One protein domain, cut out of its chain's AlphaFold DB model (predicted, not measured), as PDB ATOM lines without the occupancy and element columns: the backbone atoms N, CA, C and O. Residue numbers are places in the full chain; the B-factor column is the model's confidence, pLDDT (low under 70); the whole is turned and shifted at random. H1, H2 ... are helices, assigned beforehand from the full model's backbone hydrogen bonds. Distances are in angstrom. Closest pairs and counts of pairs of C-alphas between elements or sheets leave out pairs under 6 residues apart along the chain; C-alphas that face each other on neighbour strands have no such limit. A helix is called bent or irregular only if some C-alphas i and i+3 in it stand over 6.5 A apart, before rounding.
ATOM      1  N   SER A  89       3.954 -36.371  23.834       61.12
ATOM      2  CA  SER A  89       2.585 -35.910  23.560       61.12
ATOM      3  C   SER A  89       2.525 -34.444  23.120       61.12
ATOM      4  O   SER A  89       1.699 -34.112  22.268       61.12
ATOM      5  N   LEU A  90       3.431 -33.583  23.612       65.25
ATOM      6  CA  LEU A  90       3.548 -32.209  23.117       65.25
ATOM      7  C   LEU A  90       3.999 -32.179  21.653       65.25
ATOM      8  O   LEU A  90       3.386 -31.464  20.868       65.25
ATOM      9  N   ALA A  91       5.023 -32.949  21.265       63.22
ATOM     10  CA  ALA A  91       5.522 -32.959  19.884       63.22
ATOM     11  C   ALA A  91       4.404 -33.276  18.869       63.22
ATOM     12  O   ALA A  91       4.251 -32.601  17.850       63.22
ATOM     13  N   HIS A  92       3.548 -34.251  19.192       60.09
ATOM     14  CA  HIS A  92       2.379 -34.583  18.377       60.09
ATOM     15  C   HIS A  92       1.328 -33.458  18.381       60.09
ATOM     16  O   HIS A  92       0.803 -33.111  17.323       60.09
ATOM     17  N   ALA A  93       1.046 -32.850  19.540       61.72
ATOM     18  CA  ALA A  93       0.104 -31.737  19.650       61.72
ATOM     19  C   ALA A  93       0.570 -30.493  18.868       61.72
ATOM     20  O   ALA A  93      -0.207 -29.943  18.092       61.72
ATOM     21  N   LEU A  94       1.839 -30.087  18.991       64.25
ATOM     22  CA  LEU A  94       2.443 -29.002  18.206       64.25
ATOM     23  C   LEU A  94       2.458 -29.324  16.706       64.25
ATOM     24  O   LEU A  94       2.200 -28.446  15.883       64.25
ATOM     25  N   GLY A  95       2.692 -30.587  16.335       59.47
ATOM     26  CA  GLY A  95       2.564 -31.069  14.959       59.47
ATOM     27  C   GLY A  95       1.156 -30.879  14.384       59.47
ATOM     28  O   GLY A  95       1.016 -30.382  13.263       59.47
ATOM     29  N   LEU A  96       0.116 -31.217  15.154       60.56
ATOM     30  CA  LEU A  96      -1.285 -30.985  14.781       60.56
ATOM     31  C   LEU A  96      -1.633 -29.493  14.743       60.56
ATOM     32  O   LEU A  96      -2.261 -29.043  13.790       60.56
ATOM     33  N   TRP A  97      -1.175 -28.707  15.717       62.78
ATOM     34  CA  TRP A  97      -1.388 -27.260  15.763       62.78
ATOM     35  C   TRP A  97      -0.743 -26.535  14.575       62.78
ATOM     36  O   TRP A  97      -1.403 -25.730  13.918       62.78
ATOM     37  N   ARG A  98       0.502 -26.878  14.214       62.81
ATOM     38  CA  ARG A  98       1.172 -26.362  13.006       62.81
ATOM     39  C   ARG A  98       0.406 -26.740  11.737       62.81
ATOM     40  O   ARG A  98       0.244 -25.906  10.851       62.81
ATOM     41  N   LEU A 346       2.622 -18.125  14.103       60.41
ATOM     42  CA  LEU A 346       2.846 -19.315  14.921       60.41
ATOM     43  C   LEU A 346       4.224 -19.297  15.601       60.41
ATOM     44  O   LEU A 346       4.297 -19.518  16.806       60.41
ATOM     45  N   GLU A 347       5.302 -19.022  14.869       66.25
ATOM     46  CA  GLU A 347       6.655 -18.953  15.437       66.25
ATOM     47  C   GLU A 347       6.772 -17.844  16.480       66.25
ATOM     48  O   GLU A 347       7.317 -18.085  17.554       66.25
ATOM     49  N   ASP A 348       6.198 -16.667  16.227       64.25
ATOM     50  CA  ASP A 348       6.189 -15.581  17.211       64.25
ATOM     51  C   ASP A 348       5.358 -15.929  18.449       64.25
ATOM     52  O   ASP A 348       5.764 -15.608  19.567       64.25
ATOM     53  N   SER A 349       4.251 -16.666  18.295       62.81
ATOM     54  CA  SER A 349       3.496 -17.188  19.441       62.81
ATOM     55  C   SER A 349       4.291 -18.224  20.247       62.81
ATOM     56  O   SER A 349       4.246 -18.202  21.477       62.81
ATOM     57  N   LEU A 350       5.090 -19.071  19.585       68.94
ATOM     58  CA  LEU A 350       5.972 -20.045  20.235       68.94
ATOM     59  C   LEU A 350       7.143 -19.354  20.945       68.94
ATOM     60  O   LEU A 350       7.411 -19.669  22.101       68.94
ATOM     61  N   ARG A 351       7.787 -18.362  20.313       72.06
ATOM     62  CA  ARG A 351       8.803 -17.500  20.946       72.06
ATOM     63  C   ARG A 351       8.229 -16.827  22.190       72.06
ATOM     64  O   ARG A 351       8.793 -16.968  23.274       72.06
ATOM     65  N   CYS A 352       7.083 -16.155  22.060       68.88
ATOM     66  CA  CYS A 352       6.388 -15.516  23.179       68.88
ATOM     67  C   CYS A 352       6.059 -16.512  24.296       68.88
ATOM     68  O   CYS A 352       6.259 -16.188  25.464       68.88
ATOM     69  N   PHE A 353       5.610 -17.724  23.959       74.00
ATOM     70  CA  PHE A 353       5.363 -18.773  24.943       74.00
ATOM     71  C   PHE A 353       6.646 -19.203  25.671       74.00
ATOM     72  O   PHE A 353       6.629 -19.280  26.894       74.00
ATOM     73  N   ILE A 354       7.763 -19.415  24.966       78.31
ATOM     74  CA  ILE A 354       9.062 -19.761  25.574       78.31
ATOM     75  C   ILE A 354       9.513 -18.657  26.550       78.31
ATOM     76  O   ILE A 354       9.887 -18.946  27.687       78.31
ATOM     77  N   TYR A 355       9.405 -17.380  26.165       78.00
ATOM     78  CA  TYR A 355       9.707 -16.257  27.063       78.00
ATOM     79  C   TYR A 355       8.744 -16.177  28.264       78.00
ATOM     80  O   TYR A 355       9.187 -15.967  29.394       78.00
ATOM     81  N   GLN A 356       7.435 -16.365  28.066       78.81
ATOM     82  CA  GLN A 356       6.442 -16.365  29.153       78.81
ATOM     83  C   GLN A 356       6.643 -17.544  30.113       78.81
ATOM     84  O   GLN A 356       6.519 -17.393  31.329       78.81
ATOM     85  N   SER A 357       7.000 -18.716  29.589       80.06
ATOM     86  CA  SER A 357       7.256 -19.905  30.391       80.06
ATOM     87  C   SER A 357       8.517 -19.711  31.243       80.06
ATOM     88  O   SER A 357       8.494 -19.991  32.447       80.06
ATOM     89  N   LEU A 358       9.600 -19.163  30.682       83.31
ATOM     90  CA  LEU A 358      10.828 -18.925  31.435       83.31
ATOM     91  C   LEU A 358      10.687 -17.783  32.450       83.31
ATOM     92  O   LEU A 358      11.136 -17.927  33.584       83.31
ATOM     93  N   THR A 359      10.008 -16.686  32.101       82.75
ATOM     94  CA  THR A 359       9.727 -15.594  33.055       82.75
ATOM     95  C   THR A 359       8.801 -16.044  34.188       82.75
ATOM     96  O   THR A 359       9.042 -15.692  35.340       82.75
ATOM     97  N   SER A 360       7.807 -16.899  33.913       82.06
ATOM     98  CA  SER A 360       6.981 -17.526  34.956       82.06
ATOM     99  C   SER A 360       7.782 -18.461  35.869       82.06
ATOM    100  O   SER A 360       7.506 -18.501  37.069       82.06
ATOM    101  N   ALA A 361       8.766 -19.195  35.335       83.81
ATOM    102  CA  ALA A 361       9.653 -20.035  36.139       83.81
ATOM    103  C   ALA A 361      10.590 -19.181  37.008       83.81
ATOM    104  O   ALA A 361      10.642 -19.379  38.217       83.81
ATOM    105  N   ALA A 362      11.235 -18.159  36.435       85.62
ATOM    106  CA  ALA A 362      12.044 -17.198  37.184       85.62
ATOM    107  C   ALA A 362      11.238 -16.503  38.294       85.62
ATOM    108  O   ALA A 362      11.710 -16.403  39.420       85.62
ATOM    109  N   GLY A 363       9.987 -16.108  38.032       85.00
ATOM    110  CA  GLY A 363       9.096 -15.541  39.051       85.00
ATOM    111  C   GLY A 363       8.732 -16.507  40.190       85.00
ATOM    112  O   GLY A 363       8.383 -16.053  41.279       85.00
ATOM    113  N   ARG A 364       8.828 -17.827  39.971       87.12
ATOM    114  CA  ARG A 364       8.679 -18.852  41.016       87.12
ATOM    115  C   ARG A 364       9.980 -19.028  41.803       87.12
ATOM    116  O   ARG A 364       9.949 -18.906  43.023       87.12
ATOM    117  N   GLU A 365      11.097 -19.270  41.116       88.69
ATOM    118  CA  GLU A 365      12.390 -19.570  41.754       88.69
ATOM    119  C   GLU A 365      12.993 -18.351  42.462       88.69
ATOM    120  O   GLU A 365      13.450 -18.450  43.598       88.69
ATOM    121  N   PHE A 366      12.944 -17.169  41.841       89.75
ATOM    122  CA  PHE A 366      13.489 -15.931  42.410       89.75
ATOM    123  C   PHE A 366      12.603 -15.329  43.504       89.75
ATOM    124  O   PHE A 366      12.997 -14.347  44.126       89.75
ATOM    125  N   ARG A 367      11.418 -15.895  43.780       88.44
ATOM    126  CA  ARG A 367      10.520 -15.381  44.823       88.44
ATOM    127  C   ARG A 367      11.189 -15.359  46.199       88.44
ATOM    128  O   ARG A 367      10.980 -14.404  46.937       88.44
ATOM    129  N   GLY A 368      11.990 -16.377  46.521       85.62
ATOM    130  CA  GLY A 368      12.778 -16.422  47.759       85.62
ATOM    131  C   GLY A 368      13.766 -15.258  47.830       85.62
ATOM    132  O   GLY A 368      13.669 -14.428  48.731       85.62
ATOM    133  N   ALA A 369      14.630 -15.134  46.819       87.94
ATOM    134  CA  ALA A 369      15.571 -14.023  46.698       87.94
ATOM    135  C   ALA A 369      14.897 -12.640  46.777       87.94
ATOM    136  O   ALA A 369      15.357 -11.790  47.531       87.94
ATOM    137  N   PHE A 370      13.792 -12.398  46.062       88.31
ATOM    138  CA  PHE A 370      13.105 -11.102  46.115       88.31
ATOM    139  C   PHE A 370      12.509 -10.792  47.490       88.31
ATOM    140  O   PHE A 370      12.656  -9.665  47.950       88.31
ATOM    141  N   VAL A 371      11.930 -11.777  48.183       89.94
ATOM    142  CA  VAL A 371      11.452 -11.595  49.565       89.94
ATOM    143  C   VAL A 371      12.615 -11.298  50.521       89.94
ATOM    144  O   VAL A 371      12.478 -10.438  51.387       89.94
ATOM    145  N   ALA A 372      13.779 -11.934  50.343       87.25
ATOM    146  CA  ALA A 372      14.982 -11.625  51.121       87.25
ATOM    147  C   ALA A 372      15.486 -10.191  50.871       87.25
ATOM    148  O   ALA A 372      15.791  -9.464  51.815       87.25
ATOM    149  N   LEU A 373      15.522  -9.766  49.604       86.75
ATOM    150  CA  LEU A 373      15.938  -8.424  49.182       86.75
ATOM    151  C   LEU A 373      14.956  -7.333  49.650       86.75
ATOM    152  O   LEU A 373      15.372  -6.214  49.944       86.75
ATOM    153  N   GLU A 374      13.659  -7.635  49.723       87.44
ATOM    154  CA  GLU A 374      12.641  -6.745  50.291       87.44
ATOM    155  C   GLU A 374      12.758  -6.649  51.817       87.44
ATOM    156  O   GLU A 374      12.772  -5.539  52.345       87.44
ATOM    157  N   ALA A 375      12.946  -7.773  52.516       86.50
ATOM    158  CA  ALA A 375      13.162  -7.786  53.963       86.50
ATOM    159  C   ALA A 375      14.437  -7.024  54.374       86.50
ATOM    160  O   ALA A 375      14.411  -6.267  55.344       86.50
ATOM    161  N   ASP A 376      15.530  -7.159  53.616       83.69
ATOM    162  CA  ASP A 376      16.754  -6.374  53.823       83.69
ATOM    163  C   ASP A 376      16.514  -4.879  53.550       83.69
ATOM    164  O   ASP A 376      16.849  -4.041  54.382       83.69
ATOM    165  N   ARG A 377      15.817  -4.512  52.462       83.69
ATOM    166  CA  ARG A 377      15.403  -3.113  52.204       83.69
ATOM    167  C   ARG A 377      14.573  -2.510  53.338       83.69
ATOM    168  O   ARG A 377      14.707  -1.317  53.615       83.69
ATOM    169  N   GLU A 378      13.689  -3.284  53.959       85.31
ATOM    170  CA  GLU A 378      12.895  -2.837  55.108       85.31
ATOM    171  C   GLU A 378      13.767  -2.689  56.361       85.31
ATOM    172  O   GLU A 378      13.771  -1.618  56.970       85.31
ATOM    173  N   ALA A 379      14.602  -3.685  56.672       83.12
ATOM    174  CA  ALA A 379      15.547  -3.625  57.785       83.12
ATOM    175  C   ALA A 379      16.536  -2.449  57.659       83.12
ATOM    176  O   ALA A 379      16.861  -1.812  58.666       83.12
ATOM    177  N   GLN A 380      16.977  -2.126  56.440       80.19
ATOM    178  CA  GLN A 380      17.763  -0.932  56.133       80.19
ATOM    179  C   GLN A 380      16.961   0.344  56.443       80.19
ATOM    180  O   GLN A 380      17.370   1.119  57.302       80.19
ATOM    181  N   ARG A 381      15.767   0.524  55.852       82.81
ATOM    182  CA  ARG A 381      14.900   1.711  56.066       82.81
ATOM    183  C   ARG A 381      14.579   2.002  57.533       82.81
ATOM    184  O   ARG A 381      14.371   3.158  57.894       82.81
ATOM    185  N   GLU A 382      14.500   0.971  58.364       84.44
ATOM    186  CA  GLU A 382      14.200   1.081  59.794       84.44
ATOM    187  C   GLU A 382      15.449   1.275  60.680       84.44
ATOM    188  O   GLU A 382      15.337   1.304  61.907       84.44
ATOM    189  N   GLY A 383      16.656   1.353  60.100       75.06
ATOM    190  CA  GLY A 383      17.923   1.410  60.843       75.06
ATOM    191  C   GLY A 383      18.228   0.133  61.644       75.06
ATOM    192  O   GLY A 383      19.013   0.145  62.607       75.06
ATOM    193  N   ARG A 384      17.572  -0.981  61.290       78.06
ATOM    194  CA  ARG A 384      17.733  -2.289  61.935       78.06
ATOM    195  C   ARG A 384      18.908  -3.077  61.358       78.06
ATOM    196  O   ARG A 384      19.591  -3.734  62.142       78.06
ATOM    197  N   GLY A 385      19.178  -2.930  60.059       78.19
ATOM    198  CA  GLY A 385      20.263  -3.619  59.358       78.19
ATOM    199  C   GLY A 385      21.664  -3.248  59.857       78.19
ATOM    200  O   GLY A 385      21.959  -2.085  60.164       78.19
ATOM    201  N   TYR A 386      22.555  -4.235  59.940       76.19
ATOM    202  CA  TYR A 386      23.949  -4.034  60.352       76.19
ATOM    203  C   TYR A 386      24.770  -3.348  59.247       76.19
ATOM    204  O   TYR A 386      25.660  -2.541  59.534       76.19
ATOM    205  N   SER A 387      24.400  -3.567  57.989       73.25
ATOM    206  CA  SER A 387      24.908  -2.880  56.797       73.25
ATOM    207  C   SER A 387      24.724  -1.354  56.836       73.25
ATOM    208  O   SER A 387      25.680  -0.604  56.620       73.25
ATOM    209  N   GLU A 388      23.551  -0.853  57.231       75.19
ATOM    210  CA  GLU A 388      23.357   0.587  57.442       75.19
ATOM    211  C   GLU A 388      24.122   1.109  58.657       75.19
ATOM    212  O   GLU A 388      24.700   2.195  58.599       75.19
ATOM    213  N   ARG A 389      24.187   0.340  59.750       75.50
ATOM    214  CA  ARG A 389      24.905   0.749  60.969       75.50
ATOM    215  C   ARG A 389      26.409   0.865  60.741       75.50
ATOM    216  O   ARG A 389      27.004   1.848  61.176       75.50
ATOM    217  N   THR A 390      27.021  -0.072  60.012       74.38
ATOM    218  CA  THR A 390      28.434   0.027  59.600       74.38
ATOM    219  C   THR A 390      28.663   1.232  58.680       74.38
ATOM    220  O   THR A 390      29.636   1.968  58.864       74.38
ATOM    221  N   ARG A 391      27.748   1.504  57.738       75.69
ATOM    222  CA  ARG A 391      27.801   2.685  56.857       75.69
ATOM    223  C   ARG A 391      27.628   4.003  57.615       75.69
ATOM    224  O   ARG A 391      28.278   4.987  57.270       75.69
ATOM    225  N   HIS A 392      26.765   4.040  58.626       77.00
ATOM    226  CA  HIS A 392      26.567   5.200  59.491       77.00
ATOM    227  C   HIS A 392      27.802   5.441  60.365       77.00
ATOM    228  O   HIS A 392      28.313   6.554  60.368       77.00
ATOM    229  N   TRP A 393      28.350   4.395  60.997       76.88
ATOM    230  CA  TRP A 393      29.583   4.458  61.794       76.88
ATOM    231  C   TRP A 393      30.756   5.046  60.997       76.88
ATOM    232  O   TRP A 393      31.384   6.006  61.434       76.88
ATOM    233  N   LYS A 394      30.984   4.560  59.767       73.50
ATOM    234  CA  LYS A 394      32.003   5.105  58.844       73.50
ATOM    235  C   LYS A 394      31.795   6.579  58.462       73.50
ATOM    236  O   LYS A 394      32.727   7.209  57.983       73.50
ATOM    237  N   ARG A 395      30.576   7.116  58.592       77.19
ATOM    238  CA  ARG A 395      30.242   8.519  58.278       77.19
ATOM    239  C   ARG A 395      30.297   9.439  59.493       77.19
ATOM    240  O   ARG A 395      30.412  10.646  59.310       77.19
ATOM    241  N   THR A 396      30.140   8.901  60.703       78.00
ATOM    242  CA  THR A 396      30.055   9.687  61.943       78.00
ATOM    243  C   THR A 396      31.291   9.584  62.824       78.00
ATOM    244  O   THR A 396      31.452  10.417  63.714       78.00
ATOM    245  N   THR A 397      32.171   8.608  62.589       73.50
ATOM    246  CA  THR A 397      33.397   8.427  63.371       73.50
ATOM    247  C   THR A 397      34.592   8.072  62.493       73.50
ATOM    248  O   THR A 397      34.505   7.154  61.680       73.50
ATOM    249  N   ASP A 398      35.736   8.702  62.764       72.69
ATOM    250  CA  ASP A 398      37.041   8.351  62.177       72.69
ATOM    251  C   ASP A 398      37.659   7.079  62.803       72.69
ATOM    252  O   ASP A 398      38.792   6.700  62.503       72.69
ATOM    253  N   SER A 399      36.943   6.423  63.726       73.31
ATOM    254  CA  SER A 399      37.396   5.202  64.389       73.31
ATOM    255  C   SER A 399      37.163   3.967  63.504       73.31
ATOM    256  O   SER A 399      36.174   3.910  62.764       73.31
ATOM    257  N   PRO A 400      38.034   2.941  63.575       71.75
ATOM    258  CA  PRO A 400      37.802   1.694  62.859       71.75
ATOM    259  C   PRO A 400      36.480   1.058  63.306       71.75
ATOM    260  O   PRO A 400      36.133   1.060  64.489       71.75
ATOM    261  N   VAL A 401      35.744   0.494  62.345       72.50
ATOM    262  CA  VAL A 401      34.453  -0.157  62.605       72.50
ATOM    263  C   VAL A 401      34.652  -1.329  63.584       72.50
ATOM    264  O   VAL A 401      35.552  -2.141  63.354       72.50
ATOM    265  N   PRO A 402      33.834  -1.463  64.648       79.06
ATOM    266  CA  PRO A 402      33.964  -2.554  65.610       79.06
ATOM    267  C   PRO A 402      33.914  -3.930  64.939       79.06
ATOM    268  O   PRO A 402      33.026  -4.199  64.129       79.06
ATOM    269  N   ALA A 403      34.832  -4.823  65.317       75.31
ATOM    270  CA  ALA A 403      34.951  -6.158  64.721       75.31
ATOM    271  C   ALA A 403      33.655  -6.983  64.829       75.31
ATOM    272  O   ALA A 403      33.305  -7.709  63.902       75.31
ATOM    273  N   ASP A 404      32.905  -6.833  65.924       79.69
ATOM    274  CA  ASP A 404      31.626  -7.525  66.110       79.69
ATOM    275  C   ASP A 404      30.519  -6.963  65.204       79.69
ATOM    276  O   ASP A 404      29.687  -7.719  64.709       79.69
ATOM    277  N   LEU A 405      30.542  -5.656  64.911       77.44
ATOM    278  CA  LEU A 405      29.611  -5.033  63.965       77.44
ATOM    279  C   LEU A 405      29.904  -5.481  62.524       77.44
ATOM    280  O   LEU A 405      28.972  -5.706  61.756       77.44
ATOM    281  N   LEU A 406      31.185  -5.651  62.175       74.94
ATOM    282  CA  LEU A 406      31.600  -6.218  60.887       74.94
ATOM    283  C   LEU A 406      31.143  -7.675  60.746       74.94
ATOM    284  O   LEU A 406      30.489  -7.995  59.762       74.94
ATOM    285  N   ARG A 407      31.381  -8.528  61.752       77.56
ATOM    286  CA  ARG A 407      30.946  -9.940  61.747       77.56
ATOM    287  C   ARG A 407      29.436 -10.112  61.598       77.56
ATOM    288  O   ARG A 407      28.993 -10.995  60.872       77.56
ATOM    289  N   LEU A 408      28.642  -9.292  62.288       81.06
ATOM    290  CA  LEU A 408      27.179  -9.329  62.167       81.06
ATOM    291  C   LEU A 408      26.715  -8.882  60.774       81.06
ATOM    292  O   LEU A 408      25.761  -9.438  60.241       81.06
ATOM    293  N   CYS A 409      27.424  -7.932  60.161       78.12
ATOM    294  CA  CYS A 409      27.166  -7.494  58.794       78.12
ATOM    295  C   CYS A 409      27.569  -8.552  57.747       78.12
ATOM    296  O   CYS A 409      26.826  -8.797  56.803       78.12
ATOM    297  N   GLU A 410      28.701  -9.239  57.935       77.81
ATOM    298  CA  GLU A 410      29.101 -10.385  57.104       77.81
ATOM    299  C   GLU A 410      28.055 -11.510  57.169       77.81
ATOM    300  O   GLU A 410      27.680 -12.047  56.133       77.81
ATOM    301  N   GLN A 411      27.524 -11.819  58.359       82.06
ATOM    302  CA  GLN A 411      26.471 -12.830  58.546       82.06
ATOM    303  C   GLN A 411      25.129 -12.431  57.913       82.06
ATOM    304  O   GLN A 411      24.460 -13.275  57.322       82.06
ATOM    305  N   GLU A 412      24.742 -11.156  58.018       82.56
ATOM    306  CA  GLU A 412      23.565 -10.584  57.344       82.56
ATOM    307  C   GLU A 412      23.690 -10.709  55.813       82.56
ATOM    308  O   GLU A 412      22.745 -11.124  55.140       82.56
ATOM    309  N   GLN A 413      24.879 -10.432  55.267       81.06
ATOM    310  CA  GLN A 413      25.157 -10.497  53.829       81.06
ATOM    311  C   GLN A 413      25.294 -11.929  53.304       81.06
ATOM    312  O   GLN A 413      24.748 -12.223  52.241       81.06
ATOM    313  N   ASP A 414      25.960 -12.828  54.036       83.31
ATOM    314  CA  ASP A 414      26.002 -14.259  53.710       83.31
ATOM    315  C   ASP A 414      24.569 -14.829  53.674       83.31
ATOM    316  O   ASP A 414      24.175 -15.400  52.664       83.31
ATOM    317  N   ALA A 415      23.731 -14.573  54.688       84.50
ATOM    318  CA  ALA A 415      22.355 -15.089  54.735       84.50
ATOM    319  C   ALA A 415      21.439 -14.557  53.610       84.50
ATOM    320  O   ALA A 415      20.515 -15.255  53.172       84.50
ATOM    321  N   LEU A 416      21.671 -13.327  53.137       85.62
ATOM    322  CA  LEU A 416      20.994 -12.773  51.961       85.62
ATOM    323  C   LEU A 416      21.480 -13.447  50.672       85.62
ATOM    324  O   LEU A 416      20.666 -13.826  49.825       85.62
ATOM    325  N   LEU A 417      22.796 -13.626  50.528       86.19
ATOM    326  CA  LEU A 417      23.377 -14.287  49.365       86.19
ATOM    327  C   LEU A 417      23.000 -15.766  49.291       86.19
ATOM    328  O   LEU A 417      22.658 -16.210  48.204       86.19
ATOM    329  N   ASP A 418      22.947 -16.497  50.401       88.75
ATOM    330  CA  ASP A 418      22.531 -17.906  50.437       88.75
ATOM    331  C   ASP A 418      21.133 -18.099  49.816       88.75
ATOM    332  O   ASP A 418      20.901 -19.044  49.057       88.75
ATOM    333  N   GLN A 419      20.201 -17.165  50.055       88.88
ATOM    334  CA  GLN A 419      18.868 -17.191  49.438       88.88
ATOM    335  C   GLN A 419      18.899 -16.847  47.941       88.88
ATOM    336  O   GLN A 419      18.209 -17.494  47.149       88.88
ATOM    337  N   VAL A 420      19.725 -15.879  47.526       89.44
ATOM    338  CA  VAL A 420      19.955 -15.557  46.102       89.44
ATOM    339  C   VAL A 420      20.565 -16.753  45.364       89.44
ATOM    340  O   VAL A 420      20.102 -17.119  44.285       89.44
ATOM    341  N   VAL A 421      21.568 -17.391  45.962       90.19
ATOM    342  CA  VAL A 421      22.274 -18.572  45.458       90.19
ATOM    343  C   VAL A 421      21.323 -19.763  45.351       90.19
ATOM    344  O   VAL A 421      21.298 -20.417  44.310       90.19
ATOM    345  N   ALA A 422      20.487 -20.025  46.360       90.31
ATOM    346  CA  ALA A 422      19.472 -21.078  46.304       90.31
ATOM    347  C   ALA A 422      18.457 -20.844  45.166       90.31
ATOM    348  O   ALA A 422      18.205 -21.751  44.368       90.31
ATOM    349  N   SER A 423      17.940 -19.617  45.032       91.56
ATOM    350  CA  SER A 423      17.064 -19.212  43.922       91.56
ATOM    351  C   SER A 423      17.738 -19.353  42.549       91.56
ATOM    352  O   SER A 423      17.097 -19.786  41.590       91.56
ATOM    353  N   LEU A 424      19.029 -19.026  42.433       90.31
ATOM    354  CA  LEU A 424      19.795 -19.211  41.199       90.31
ATOM    355  C   LEU A 424      20.024 -20.696  40.889       90.31
ATOM    356  O   LEU A 424      19.776 -21.101  39.758       90.31
ATOM    357  N   ARG A 425      20.413 -21.529  41.867       91.50
ATOM    358  CA  ARG A 425      20.579 -22.987  41.688       91.50
ATOM    359  C   ARG A 425      19.281 -23.641  41.190       91.50
ATOM    360  O   ARG A 425      19.329 -24.384  40.212       91.50
ATOM    361  N   GLY A 426      18.128 -23.298  41.779       89.69
ATOM    362  CA  GLY A 426      16.808 -23.778  41.334       89.69
ATOM    363  C   GLY A 426      16.407 -23.296  39.932       89.69
ATOM    364  O   GLY A 426      15.853 -24.052  39.131       89.69
ATOM    365  N   PHE A 427      16.752 -22.056  39.573       91.38
ATOM    366  CA  PHE A 427      16.546 -21.563  38.210       91.38
ATOM    367  C   PHE A 427      17.468 -22.253  37.192       91.38
ATOM    368  O   PHE A 427      17.027 -22.579  36.090       91.38
ATOM    369  N   LEU A 428      18.724 -22.539  37.552       89.62
ATOM    370  CA  LEU A 428      19.663 -23.259  36.688       89.62
ATOM    371  C   LEU A 428      19.269 -24.718  36.467       89.62
ATOM    372  O   LEU A 428      19.403 -25.194  35.338       89.62
ATOM    373  N   SER A 429      18.753 -25.422  37.480       89.06
ATOM    374  CA  SER A 429      18.198 -26.766  37.270       89.06
ATOM    375  C   SER A 429      17.004 -26.721  36.316       89.06
ATOM    376  O   SER A 429      16.981 -27.492  35.362       89.06
ATOM    377  N   HIS A 430      16.091 -25.752  36.470       88.88
ATOM    378  CA  HIS A 430      14.961 -25.569  35.546       88.88
ATOM    379  C   HIS A 430      15.420 -25.262  34.105       88.88
ATOM    380  O   HIS A 430      14.891 -25.822  33.149       88.88
ATOM    381  N   VAL A 431      16.443 -24.417  33.921       88.31
ATOM    382  CA  VAL A 431      17.032 -24.141  32.593       88.31
ATOM    383  C   VAL A 431      17.676 -25.396  31.989       88.31
ATOM    384  O   VAL A 431      17.492 -25.655  30.800       88.31
ATOM    385  N   ARG A 432      18.398 -26.198  32.785       87.06
ATOM    386  CA  ARG A 432      18.973 -27.482  32.340       87.06
ATOM    387  C   ARG A 432      17.880 -28.474  31.930       87.06
ATOM    388  O   ARG A 432      17.989 -29.076  30.865       87.06
ATOM    389  N   GLU A 433      16.818 -28.607  32.721       85.25
ATOM    390  CA  GLU A 433      15.661 -29.458  32.412       85.25
ATOM    391  C   GLU A 433      14.973 -29.044  31.105       85.25
ATOM    392  O   GLU A 433      14.733 -29.892  30.248       85.25
ATOM    393  N   GLU A 434      14.710 -27.748  30.902       83.50
ATOM    394  CA  GLU A 434      14.085 -27.254  29.669       83.50
ATOM    395  C   GLU A 434      14.959 -27.528  28.431       83.50
ATOM    396  O   GLU A 434      14.459 -27.998  27.404       83.50
ATOM    397  N   LEU A 435      16.276 -27.301  28.531       82.69
ATOM    398  CA  LEU A 435      17.226 -27.582  27.450       82.69
ATOM    399  C   LEU A 435      17.336 -29.082  27.128       82.69
ATOM    400  O   LEU A 435      17.464 -29.430  25.956       82.69
ATOM    401  N   LEU A 436      17.272 -29.965  28.127       81.75
ATOM    402  CA  LEU A 436      17.380 -31.415  27.924       81.75
ATOM    403  C   LEU A 436      16.072 -32.047  27.425       81.75
ATOM    404  O   LEU A 436      16.101 -32.884  26.524       81.75
ATOM    405  N   LEU A 437      14.927 -31.660  27.994       77.19
ATOM    406  CA  LEU A 437      13.640 -32.318  27.745       77.19
ATOM    407  C   LEU A 437      12.879 -31.730  26.553       77.19
ATOM    408  O   LEU A 437      12.195 -32.466  25.839       77.19
ATOM    409  N   TYR A 438      12.973 -30.415  26.333       75.50
ATOM    410  CA  TYR A 438      12.088 -29.708  25.402       75.50
ATOM    411  C   TYR A 438      12.790 -29.146  24.164       75.50
ATOM    412  O   TYR A 438      12.121 -28.927  23.153       75.50
ATOM    413  N   SER A 439      14.122 -29.042  24.162       76.00
ATOM    414  CA  SER A 439      14.892 -28.783  22.935       76.00
ATOM    415  C   SER A 439      14.523 -29.717  21.767       76.00
ATOM    416  O   SER A 439      14.141 -29.192  20.718       76.00
ATOM    417  N   PRO A 440      14.495 -31.063  21.911       71.88
ATOM    418  CA  PRO A 440      14.093 -31.945  20.808       71.88
ATOM    419  C   PRO A 440      12.621 -31.785  20.393       71.88
ATOM    420  O   PRO A 440      12.261 -32.150  19.276       71.88
ATOM    421  N   VAL A 441      11.768 -31.233  21.264       71.31
ATOM    422  CA  VAL A 441      10.343 -31.015  20.983       71.31
ATOM    423  C   VAL A 441      10.119 -29.725  20.198       71.31
ATOM    424  O   VAL A 441       9.377 -29.736  19.224       71.31
ATOM    425  N   PHE A 442      10.758 -28.614  20.581       71.94
ATOM    426  CA  PHE A 442      10.560 -27.313  19.930       71.94
ATOM    427  C   PHE A 442      11.484 -27.068  18.728       71.94
ATOM    428  O   PHE A 442      11.094 -26.328  17.824       71.94
ATOM    429  N   ALA A 443      12.661 -27.703  18.662       70.38
ATOM    430  CA  ALA A 443      13.589 -27.579  17.533       70.38
ATOM    431  C   ALA A 443      12.953 -27.782  16.136       70.38
ATOM    432  O   ALA A 443      13.199 -26.936  15.279       70.38
ATOM    433  N   PRO A 444      12.106 -28.803  15.865       69.06
ATOM    434  CA  PRO A 444      11.480 -28.969  14.544       69.06
ATOM    435  C   PRO A 444      10.383 -27.935  14.223       69.06
ATOM    436  O   PRO A 444       9.894 -27.887  13.089       69.06
ATOM    437  N   HIS A 445       9.952 -27.125  15.197       67.94
ATOM    438  CA  HIS A 445       8.886 -26.129  15.036       67.94
ATOM    439  C   HIS A 445       9.392 -24.694  14.851       67.94
ATOM    440  O   HIS A 445       8.609 -23.852  14.411       67.94
ATOM    441  N   LEU A 446      10.668 -24.425  15.135       69.31
ATOM    442  CA  LEU A 446      11.310 -23.123  14.936       69.31
ATOM    443  C   LEU A 446      12.085 -23.091  13.602       69.31
ATOM    444  O   LEU A 446      12.548 -24.138  13.149       69.31
ATOM    445  N   PRO A 447      12.208 -21.924  12.939       61.25
ATOM    446  CA  PRO A 447      12.846 -21.821  11.628       61.25
ATOM    447  C   PRO A 447      14.372 -21.952  11.670       61.25
ATOM    448  O   PRO A 447      14.959 -22.400  10.688       61.25
ATOM    449  N   LEU A 448      15.032 -21.559  12.767       65.00
ATOM    450  CA  LEU A 448      16.488 -21.656  12.880       65.00
ATOM    451  C   LEU A 448      16.909 -22.890  13.683       65.00
ATOM    452  O   LEU A 448      16.362 -23.211  14.743       65.00
ATOM    453  N   ARG A 449      17.954 -23.572  13.202       62.84
ATOM    454  CA  ARG A 449      18.517 -24.746  13.874       62.84
ATOM    455  C   ARG A 449      18.968 -24.371  15.293       62.84
ATOM    456  O   ARG A 449      19.845 -23.529  15.478       62.84
ATOM    457  N   ASN A 450      18.345 -25.021  16.278       66.88
ATOM    458  CA  ASN A 450      18.526 -24.809  17.718       66.88
ATOM    459  C   ASN A 450      18.223 -23.386  18.231       66.88
ATOM    460  O   ASN A 450      18.778 -22.945  19.241       66.88
ATOM    461  N   GLU A 451      17.284 -22.691  17.585       72.56
ATOM    462  CA  GLU A 451      16.731 -21.415  18.058       72.56
ATOM    463  C   GLU A 451      16.204 -21.503  19.498       72.56
ATOM    464  O   GLU A 451      16.420 -20.590  20.289       72.56
ATOM    465  N   PHE A 452      15.587 -22.630  19.874       77.69
ATOM    466  CA  PHE A 452      15.066 -22.874  21.224       77.69
ATOM    467  C   PHE A 452      16.137 -22.696  22.311       77.69
ATOM    468  O   PHE A 452      15.947 -21.926  23.252       77.69
ATOM    469  N   SER A 453      17.292 -23.351  22.152       76.56
ATOM    470  CA  SER A 453      18.399 -23.274  23.110       76.56
ATOM    471  C   SER A 453      18.959 -21.855  23.224       76.56
ATOM    472  O   SER A 453      19.285 -21.396  24.318       76.56
ATOM    473  N   PHE A 454      19.025 -21.133  22.102       76.19
ATOM    474  CA  PHE A 454      19.446 -19.735  22.062       76.19
ATOM    475  C   PHE A 454      18.445 -18.805  22.768       76.19
ATOM    476  O   PHE A 454      18.853 -17.957  23.565       76.19
ATOM    477  N   LEU A 455      17.140 -18.982  22.531       78.06
ATOM    478  CA  LEU A 455      16.073 -18.220  23.189       78.06
ATOM    479  C   LEU A 455      16.079 -18.450  24.704       78.06
ATOM    480  O   LEU A 455      16.045 -17.486  25.462       78.06
ATOM    481  N   ILE A 456      16.198 -19.704  25.157       85.12
ATOM    482  CA  ILE A 456      16.260 -20.014  26.592       85.12
ATOM    483  C   ILE A 456      17.498 -19.403  27.246       85.12
ATOM    484  O   ILE A 456      17.361 -18.739  28.269       85.12
ATOM    485  N   LEU A 457      18.695 -19.572  26.675       82.44
ATOM    486  CA  LEU A 457      19.918 -19.052  27.296       82.44
ATOM    487  C   LEU A 457      19.983 -17.521  27.294       82.44
ATOM    488  O   LEU A 457      20.407 -16.931  28.287       82.44
ATOM    489  N   SER A 458      19.539 -16.864  26.218       77.94
ATOM    490  CA  SER A 458      19.483 -15.396  26.162       77.94
ATOM    491  C   SER A 458      18.462 -14.825  27.152       77.94
ATOM    492  O   SER A 458      18.790 -13.899  27.897       77.94
ATOM    493  N   ALA A 459      17.272 -15.423  27.249       81.88
ATOM    494  CA  ALA A 459      16.258 -15.050  28.232       81.88
ATOM    495  C   ALA A 459      16.714 -15.320  29.679       81.88
ATOM    496  O   ALA A 459      16.585 -14.447  30.538       81.88
ATOM    497  N   ALA A 460      17.308 -16.488  29.948       85.94
ATOM    498  CA  ALA A 460      17.849 -16.847  31.258       85.94
ATOM    499  C   ALA A 460      18.937 -15.863  31.697       85.94
ATOM    500  O   ALA A 460      18.924 -15.391  32.831       85.94
ATOM    501  N   ARG A 461      19.836 -15.486  30.781       83.06
ATOM    502  CA  ARG A 461      20.905 -14.516  31.040       83.06
ATOM    503  C   ARG A 461      20.366 -13.133  31.393       83.06
ATOM    504  O   ARG A 461      20.887 -12.517  32.316       83.06
ATOM    505  N   LEU A 462      19.325 -12.660  30.703       82.69
ATOM    506  CA  LEU A 462      18.656 -11.394  31.030       82.69
ATOM    507  C   LEU A 462      17.995 -11.437  32.415       82.69
ATOM    508  O   LEU A 462      18.093 -10.474  33.171       82.69
ATOM    509  N   LEU A 463      17.365 -12.560  32.770       85.31
ATOM    510  CA  LEU A 463      16.703 -12.748  34.065       85.31
ATOM    511  C   LEU A 463      17.707 -12.836  35.226       85.31
ATOM    512  O   LEU A 463      17.509 -12.185  36.250       85.31
ATOM    513  N   VAL A 464      18.818 -13.557  35.046       86.00
ATOM    514  CA  VAL A 464      19.931 -13.591  36.010       86.00
ATOM    515  C   VAL A 464      20.580 -12.210  36.143       86.00
ATOM    516  O   VAL A 464      20.796 -11.749  37.260       86.00
ATOM    517  N   ALA A 465      20.823 -11.498  35.035       81.06
ATOM    518  CA  ALA A 465      21.350 -10.131  35.069       81.06
ATOM    519  C   ALA A 465      20.426  -9.164  35.827       81.06
ATOM    520  O   ALA A 465      20.912  -8.327  36.587       81.06
ATOM    521  N   ALA A 466      19.106  -9.286  35.655       82.50
ATOM    522  CA  ALA A 466      18.126  -8.473  36.372       82.50
ATOM    523  C   ALA A 466      18.133  -8.753  37.884       82.50
ATOM    524  O   ALA A 466      18.121  -7.805  38.668       82.50
ATOM    525  N   LEU A 467      18.220 -10.026  38.295       85.31
ATOM    526  CA  LEU A 467      18.345 -10.395  39.709       85.31
ATOM    527  C   LEU A 467      19.645  -9.845  40.314       85.31
ATOM    528  O   LEU A 467      19.599  -9.179  41.344       85.31
ATOM    529  N   LEU A 468      20.790 -10.035  39.647       82.44
ATOM    530  CA  LEU A 468      22.071  -9.473  40.090       82.44
ATOM    531  C   LEU A 468      22.007  -7.942  40.205       82.44
ATOM    532  O   LEU A 468      22.450  -7.381  41.200       82.44
ATOM    533  N   ALA A 469      21.401  -7.254  39.233       79.44
ATOM    534  CA  ALA A 469      21.237  -5.800  39.259       79.44
ATOM    535  C   ALA A 469      20.294  -5.295  40.368       79.44
ATOM    536  O   ALA A 469      20.348  -4.113  40.708       79.44
ATOM    537  N   GLU A 470      19.411  -6.137  40.913       80.81
ATOM    538  CA  GLU A 470      18.649  -5.848  42.135       80.81
ATOM    539  C   GLU A 470      19.510  -6.084  43.384       80.81
ATOM    540  O   GLU A 470      19.585  -5.184  44.218       80.81
ATOM    541  N   VAL A 471      20.241  -7.206  43.459       82.31
ATOM    542  CA  VAL A 471      21.193  -7.512  44.550       82.31
ATOM    543  C   VAL A 471      22.233  -6.399  44.714       82.31
ATOM    544  O   VAL A 471      22.430  -5.906  45.817       82.31
ATOM    545  N   PHE A 472      22.839  -5.912  43.627       74.62
ATOM    546  CA  PHE A 472      23.784  -4.786  43.671       74.62
ATOM    547  C   PHE A 472      23.165  -3.455  44.124       74.62
ATOM    548  O   PHE A 472      23.890  -2.559  44.545       74.62
ATOM    549  N   ARG A 473      21.842  -3.288  44.010       73.38
ATOM    550  CA  ARG A 473      21.139  -2.080  44.473       73.38
ATOM    551  C   ARG A 473      20.718  -2.154  45.939       73.38
ATOM    552  O   ARG A 473      20.373  -1.113  46.492       73.38
ATOM    553  N   THR A 474      20.694  -3.340  46.545       70.88
ATOM    554  CA  THR A 474      20.330  -3.543  47.958       70.88
ATOM    555  C   THR A 474      21.535  -3.835  48.836       70.88
ATOM    556  O   THR A 474      21.637  -3.271  49.919       70.88
ATOM    557  N   ALA A 475      22.450  -4.687  48.377       67.44
ATOM    558  CA  ALA A 475      23.597  -5.127  49.149       67.44
ATOM    559  C   ALA A 475      24.586  -3.971  49.343       67.44
ATOM    560  O   ALA A 475      25.306  -3.570  48.428       67.44
ATOM    561  N   VAL A 476      24.640  -3.439  50.564       64.12
ATOM    562  CA  VAL A 476      25.652  -2.462  50.981       64.12
ATOM    563  C   VAL A 476      26.891  -3.232  51.445       64.12
ATOM    564  O   VAL A 476      27.062  -3.493  52.636       64.12
ATOM    565  N   TRP A 477      27.740  -3.630  50.495       65.88
ATOM    566  CA  TRP A 477      28.924  -4.467  50.727       65.88
ATOM    567  C   TRP A 477      29.810  -3.944  51.866       65.88
ATOM    568  O   TRP A 477      30.334  -2.824  51.825       65.88
ATOM    569  N   ALA A 478      29.989  -4.761  52.904       51.69
ATOM    570  CA  ALA A 478      30.675  -4.341  54.117       51.69
ATOM    571  C   ALA A 478      32.196  -4.429  53.968       51.69
ATOM    572  O   ALA A 478      32.838  -5.361  54.440       51.69
ATOM    573  N   GLY A 479      32.791  -3.404  53.354       51.25
ATOM    574  CA  GLY A 479      34.245  -3.280  53.292       51.25
ATOM    575  C   GLY A 479      34.889  -3.242  54.677       51.25
ATOM    576  O   GLY A 479      34.792  -2.222  55.374       51.25
ATOM    577  N   THR A 480      35.550  -4.326  55.080       43.22
ATOM    578  CA  THR A 480      36.359  -4.392  56.295       43.22
ATOM    579  C   THR A 480      37.574  -3.472  56.133       43.22
ATOM    580  O   THR A 480      38.444  -3.688  55.301       43.22
ATOM    581  N   GLY A 481      37.633  -2.397  56.924       45.53
ATOM    582  CA  GLY A 481      38.889  -1.668  57.136       45.53
ATOM    583  C   GLY A 481      39.432  -0.761  56.020       45.53
ATOM    584  O   GLY A 481      40.621  -0.472  56.062       45.53
ATOM    585  N   GLY A 482      38.618  -0.247  55.090       44.31
ATOM    586  CA  GLY A 482      39.018   0.899  54.247       44.31
ATOM    587  C   GLY A 482      38.517   0.842  52.807       44.31
ATOM    588  O   GLY A 482      38.763  -0.142  52.129       44.31
ATOM    589  N   GLU A 483      37.825   1.911  52.387       47.09
ATOM    590  CA  GLU A 483      37.386   2.341  51.033       47.09
ATOM    591  C   GLU A 483      36.753   1.353  50.032       47.09
ATOM    592  O   GLU A 483      35.961   1.795  49.203       47.09
ATOM    593  N   VAL A 484      37.022   0.051  50.090       51.59
ATOM    594  CA  VAL A 484      36.648  -0.903  49.044       51.59
ATOM    595  C   VAL A 484      35.460  -1.761  49.463       51.59
ATOM    596  O   VAL A 484      35.413  -2.300  50.567       51.59
ATOM    597  N   GLU A 485      34.488  -1.898  48.566       58.25
ATOM    598  CA  GLU A 485      33.387  -2.853  48.690       58.25
ATOM    599  C   GLU A 485      33.951  -4.280  48.620       58.25
ATOM    600  O   GLU A 485      34.686  -4.609  47.686       58.25
ATOM    601  N   LEU A 486      33.648  -5.118  49.618       60.78
ATOM    602  CA  LEU A 486      34.113  -6.506  49.693       60.78
ATOM    603  C   LEU A 486      32.912  -7.454  49.669       60.78
ATOM    604  O   LEU A 486      31.971  -7.286  50.443       60.78
ATOM    605  N   LEU A 487      32.978  -8.478  48.816       64.44
ATOM    606  CA  LEU A 487      32.060  -9.617  48.862       64.44
ATOM    607  C   LEU A 487      32.321 -10.477  50.120       64.44
ATOM    608  O   LEU A 487      33.489 -10.801  50.399       64.44
ATOM    609  N   PRO A 488      31.266 -10.891  50.854       65.38
ATOM    610  CA  PRO A 488      31.405 -11.739  52.032       65.38
ATOM    611  C   PRO A 488      31.927 -13.127  51.630       65.38
ATOM    612  O   PRO A 488      31.804 -13.562  50.481       65.38
ATOM    613  N   ALA A 489      32.597 -13.801  52.563       65.94
ATOM    614  CA  ALA A 489      33.490 -14.906  52.222       65.94
ATOM    615  C   ALA A 489      32.777 -16.188  51.761       65.94
ATOM    616  O   ALA A 489      33.366 -16.927  50.973       65.94
ATOM    617  N   LYS A 490      31.551 -16.464  52.231       72.06
ATOM    618  CA  LYS A 490      30.823 -17.697  51.888       72.06
ATOM    619  C   LYS A 490      29.846 -17.463  50.749       72.06
ATOM    620  O   LYS A 490      30.056 -17.985  49.656       72.06
ATOM    621  N   GLY A 491      28.854 -16.599  50.959       68.25
ATOM    622  CA  GLY A 491      27.828 -16.304  49.962       68.25
ATOM    623  C   GLY A 491      28.419 -15.722  48.674       68.25
ATOM    624  O   GLY A 491      27.935 -16.009  47.582       68.25
ATOM    625  N   GLY A 492      29.521 -14.965  48.771       72.56
ATOM    626  CA  GLY A 492      30.254 -14.469  47.605       72.56
ATOM    627  C   GLY A 492      30.945 -15.575  46.799       72.56
ATOM    628  O   GLY A 492      30.967 -15.504  45.572       72.56
ATOM    629  N   ALA A 493      31.473 -16.611  47.461       70.94
ATOM    630  CA  ALA A 493      32.090 -17.756  46.793       70.94
ATOM    631  C   ALA A 493      31.035 -18.658  46.131       70.94
ATOM    632  O   ALA A 493      31.181 -19.006  44.959       70.94
ATOM    633  N   GLU A 494      29.941 -18.962  46.835       79.44
ATOM    634  CA  GLU A 494      28.838 -19.763  46.288       79.44
ATOM    635  C   GLU A 494      28.119 -19.056  45.125       79.44
ATOM    636  O   GLU A 494      27.749 -19.690  44.136       79.44
ATOM    637  N   LEU A 495      27.980 -17.726  45.172       81.06
ATOM    638  CA  LEU A 495      27.440 -16.955  44.050       81.06
ATOM    639  C   LEU A 495      28.333 -17.049  42.805       81.06
ATOM    640  O   LEU A 495      27.825 -17.212  41.695       81.06
ATOM    641  N   LEU A 496      29.657 -16.994  42.970       76.62
ATOM    642  CA  LEU A 496      30.602 -17.136  41.857       76.62
ATOM    643  C   LEU A 496      30.650 -18.562  41.299       76.62
ATOM    644  O   LEU A 496      30.767 -18.724  40.084       76.62
ATOM    645  N   GLU A 497      30.506 -19.584  42.146       80.12
ATOM    646  CA  GLU A 497      30.337 -20.978  41.718       80.12
ATOM    647  C   GLU A 497      29.127 -21.121  40.785       80.12
ATOM    648  O   GLU A 497      29.257 -21.587  39.650       80.12
ATOM    649  N   VAL A 498      27.962 -20.640  41.226       83.38
ATOM    650  CA  VAL A 498      26.690 -20.763  40.501       83.38
ATOM    651  C   VAL A 498      26.674 -19.940  39.208       83.38
ATOM    652  O   VAL A 498      26.176 -20.404  38.178       83.38
ATOM    653  N   LEU A 499      27.271 -18.746  39.201       80.44
ATOM    654  CA  LEU A 499      27.444 -17.967  37.970       80.44
ATOM    655  C   LEU A 499      28.452 -18.621  37.012       80.44
ATOM    656  O   LEU A 499      28.215 -18.644  35.803       80.44
ATOM    657  N   GLY A 500      29.526 -19.217  37.537       75.38
ATOM    658  CA  GLY A 500      30.475 -20.016  36.763       75.38
ATOM    659  C   GLY A 500      29.823 -21.247  36.125       75.38
ATOM    660  O   GLY A 500      30.060 -21.531  34.951       75.38
ATOM    661  N   GLU A 501      28.941 -21.948  36.843       81.25
ATOM    662  CA  GLU A 501      28.115 -23.033  36.295       81.25
ATOM    663  C   GLU A 501      27.204 -22.568  35.150       81.25
ATOM    664  O   GLU A 501      27.094 -23.258  34.132       81.25
ATOM    665  N   PHE A 502      26.567 -21.402  35.284       81.75
ATOM    666  CA  PHE A 502      25.727 -20.850  34.221       81.75
ATOM    667  C   PHE A 502      26.538 -20.473  32.977       81.75
ATOM    668  O   PHE A 502      26.114 -20.739  31.849       81.75
ATOM    669  N   GLU A 503      27.719 -19.878  33.151       76.62
ATOM    670  CA  GLU A 503      28.576 -19.525  32.019       76.62
ATOM    671  C   GLU A 503      29.235 -20.751  31.369       76.62
ATOM    672  O   GLU A 503      29.381 -20.763  30.146       76.62
ATOM    673  N   LYS A 504      29.543 -21.814  32.130       77.25
ATOM    674  CA  LYS A 504      29.921 -23.133  31.586       77.25
ATOM    675  C   LYS A 504      28.802 -23.700  30.707       77.25
ATOM    676  O   LYS A 504      29.055 -23.974  29.537       77.25
ATOM    677  N   LEU A 505      27.561 -23.737  31.201       77.31
ATOM    678  CA  LEU A 505      26.388 -24.174  30.428       77.31
ATOM    679  C   LEU A 505      26.206 -23.354  29.132       77.31
ATOM    680  O   LEU A 505      25.995 -23.913  28.056       77.31
ATOM    681  N   CYS A 506      26.351 -22.024  29.203       75.44
ATOM    682  CA  CYS A 506      26.301 -21.160  28.016       75.44
ATOM    683  C   CYS A 506      27.425 -21.475  27.009       75.44
ATOM    684  O   CYS A 506      27.199 -21.453  25.795       75.44
ATOM    685  N   LYS A 507      28.638 -21.772  27.491       72.50
ATOM    686  CA  LYS A 507      29.784 -22.150  26.651       72.50
ATOM    687  C   LYS A 507      29.601 -23.523  26.013       72.50
ATOM    688  O   LYS A 507      29.860 -23.663  24.828       72.50
ATOM    689  N   GLU A 508      29.106 -24.517  26.740       71.81
ATOM    690  CA  GLU A 508      28.843 -25.864  26.213       71.81
ATOM    691  C   GLU A 508      27.819 -25.840  25.065       71.81
ATOM    692  O   GLU A 508      28.048 -26.421  23.998       71.81
ATOM    693  N   VAL A 509      26.724 -25.090  25.226       68.75
ATOM    694  CA  VAL A 509      25.677 -24.959  24.196       68.75
ATOM    695  C   VAL A 509      26.127 -24.121  22.987       68.75
ATOM    696  O   VAL A 509      25.647 -24.340  21.877       68.75
ATOM    697  N   THR A 510      27.080 -23.198  23.145       64.69
ATOM    698  CA  THR A 510      27.644 -22.441  22.007       64.69
ATOM    699  C   THR A 510      28.776 -23.197  21.296       64.69
ATOM    700  O   THR A 510      28.812 -23.234  20.065       64.69
ATOM    701  N   LEU A 511      29.669 -23.865  22.034       59.69
ATOM    702  CA  LEU A 511      30.800 -24.633  21.487       59.69
ATOM    703  C   LEU A 511      30.368 -25.904  20.749       59.69
ATOM    704  O   LEU A 511      31.024 -26.302  19.788       59.69
ATOM    705  N   SER A 512      29.237 -26.503  21.129       57.53
ATOM    706  CA  SER A 512      28.646 -27.661  20.441       57.53
ATOM    707  C   SER A 512      28.136 -27.362  19.018       57.53
ATOM    708  O   SER A 512      27.577 -28.247  18.373       57.53
ATOM    709  N   ARG A 513      28.335 -26.134  18.497       52.81
ATOM    710  CA  ARG A 513      27.850 -25.650  17.183       52.81
ATOM    711  C   ARG A 513      26.337 -25.796  17.004       52.81
ATOM    712  O   ARG A 513      25.827 -25.848  15.886       52.81
ATOM    713  N   VAL A 514      25.629 -25.858  18.126       50.09
ATOM    714  CA  VAL A 514      24.182 -26.015  18.206       50.09
ATOM    715  C   VAL A 514      23.526 -24.742  17.661       50.09
ATOM    716  O   VAL A 514      22.796 -24.824  16.676       50.09
ATOM    717  N   SER A 515      23.851 -23.556  18.179       44.47
ATOM    718  CA  SER A 515      23.375 -22.290  17.604       44.47
ATOM    719  C   SER A 515      24.183 -21.861  16.369       44.47
ATOM    720  O   SER A 515      25.376 -21.582  16.477       44.47
ATOM    721  N   ALA A 516      23.520 -21.701  15.218       42.12
ATOM    722  CA  ALA A 516      24.102 -21.048  14.032       42.12
ATOM    723  C   ALA A 516      24.195 -19.510  14.165       42.12
ATOM    724  O   ALA A 516      24.855 -18.845  13.368       42.12
ATOM    725  N   LEU A 517      23.526 -18.940  15.170       49.00
ATOM    726  CA  LEU A 517      23.601 -17.527  15.524       49.00
ATOM    727  C   LEU A 517      24.856 -17.268  16.365       49.00
ATOM    728  O   LEU A 517      25.132 -18.018  17.304       49.00
ATOM    729  N   GLN A 518      25.580 -16.179  16.077       49.50
ATOM    730  CA  GLN A 518      26.563 -15.664  17.032       49.50
ATOM    731  C   GLN A 518      25.855 -15.404  18.372       49.50
ATOM    732  O   GLN A 518      24.750 -14.846  18.363       49.50
ATOM    733  N   PRO A 519      26.458 -15.770  19.520       53.09
ATOM    734  CA  PRO A 519      25.935 -15.332  20.802       53.09
ATOM    735  C   PRO A 519      25.853 -13.806  20.772       53.09
ATOM    736  O   PRO A 519      26.835 -13.138  20.442       53.09
ATOM    737  N   LEU A 520      24.665 -13.265  21.068       45.47
ATOM    738  CA  LEU A 520      24.466 -11.822  21.192       45.47
ATOM    739  C   LEU A 520      25.572 -11.249  22.080       45.47
ATOM    740  O   LEU A 520      25.912 -11.857  23.098       45.47
ATOM    741  N   ALA A 521      26.090 -10.073  21.718       47.75
ATOM    742  CA  ALA A 521      27.106  -9.338  22.474       47.75
ATOM    743  C   ALA A 521      26.532  -8.747  23.783       47.75
ATOM    744  O   ALA A 521      26.618  -7.551  24.052       47.75
ATOM    745  N   ILE A 522      25.899  -9.603  24.583       50.53
ATOM    746  CA  ILE A 522      25.430  -9.332  25.934       50.53
ATOM    747  C   ILE A 522      26.681  -9.351  26.818       50.53
ATOM    748  O   ILE A 522      27.420 -10.340  26.764       50.53
ATOM    749  N   PRO A 523      26.932  -8.309  27.631       54.50
ATOM    750  CA  PRO A 523      28.107  -8.269  28.495       54.50
ATOM    751  C   PRO A 523      28.213  -9.540  29.361       54.50
ATOM    752  O   PRO A 523      27.189 -10.180  29.648       54.50
TER     753      PRO A 523
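This is residues 89 to 98 and 346 to 523 of the 594 residues of an uncharacterized protein of Toxoplasma gondii ARI (UniProt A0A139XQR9). The model is a long rod of helices: H5 and H7 lie side by side in the middle, running opposite ways, H2 and H3 follow one another along one side of this pair, and H8 packs on H5 on the opposite side. At one end of the rod H4 and H5 form a hairpin; at the other end sit the short H6 and H1. The printed part has 188 residues with eight named helices, H1 to H8 in order along the chain, and no named strand, an all-helix domain. The whole is loose, with a radius of gyration of the C-alphas of 20.8 A, and spans 71 by 31 by 22 A.

Start at the hub, H5, residues 403 to 437, which touches five other helices. H7, residues 451 to 474, touches it at a shallow tilt of 12 degrees, opposite ways; their closest C-alphas, Leu 435 and Ser 453, are 6.2 A apart. H8, residues 491 to 511, touches H5 at a shallow tilt of 24 degrees, the same way, closest at the C-alphas of Asp 414 and Gly 491, 4.6 A. H3, residues 367 to 381, touches H5 at the C-alphas of Ala 369 and Val 420, 4.7 A. H2, residues 346 to 365, touches H7 at the C-alphas of Tyr 355 and Ala 459, 6.8 A, and is apart from H8. H4, residues 386 to 396, forms a hairpin with H5 at a steep tilt of 45 degrees, closest at the C-alphas of Tyr 386 and Cys 409, 5.0 A. These six helices make a bundle, a group of helices packed together. H6, residues 439 to 445, touches H7 at the C-alphas of Ser 439 and Phe 452, 6.2 A, and H1, residues 89 to 98, touches H6 at those of Ala 91 and Val 441, 5.3 A. Each O i to N i+4 pair is within hydrogen-bond range in H1, H2, H3, H4 and H8, against 30 of 31 in H5, 19 of 20 in H7 and 1 of 3 in H6, where 2 of 4 O i to N i+3 pairs are.

Find C-alpha 403 at (34.951, -6.158, 64.721); from there H5 runs 50.1 A to C-alpha 437 at (13.640, -32.318, 27.745). H7 is 35.0 A long, H8 29.8 A and H2 28.5 A. H6 is only just irregular: C-alphas 441 and 444 are 6.9 A apart.

The C-alphas farthest apart, Leu 96 and Ser 399, are 72.6 A apart. Residues 99 to 345 are not printed; C-alphas 98 and 346 across the cut are 7.5 A apart. The link from H7 to H8 is long, 16 residues. Mean pLDDT of the printed part is 74.5, with 54 residues under 70, among them 89 to 98, 475 to 489 and 509 to 523.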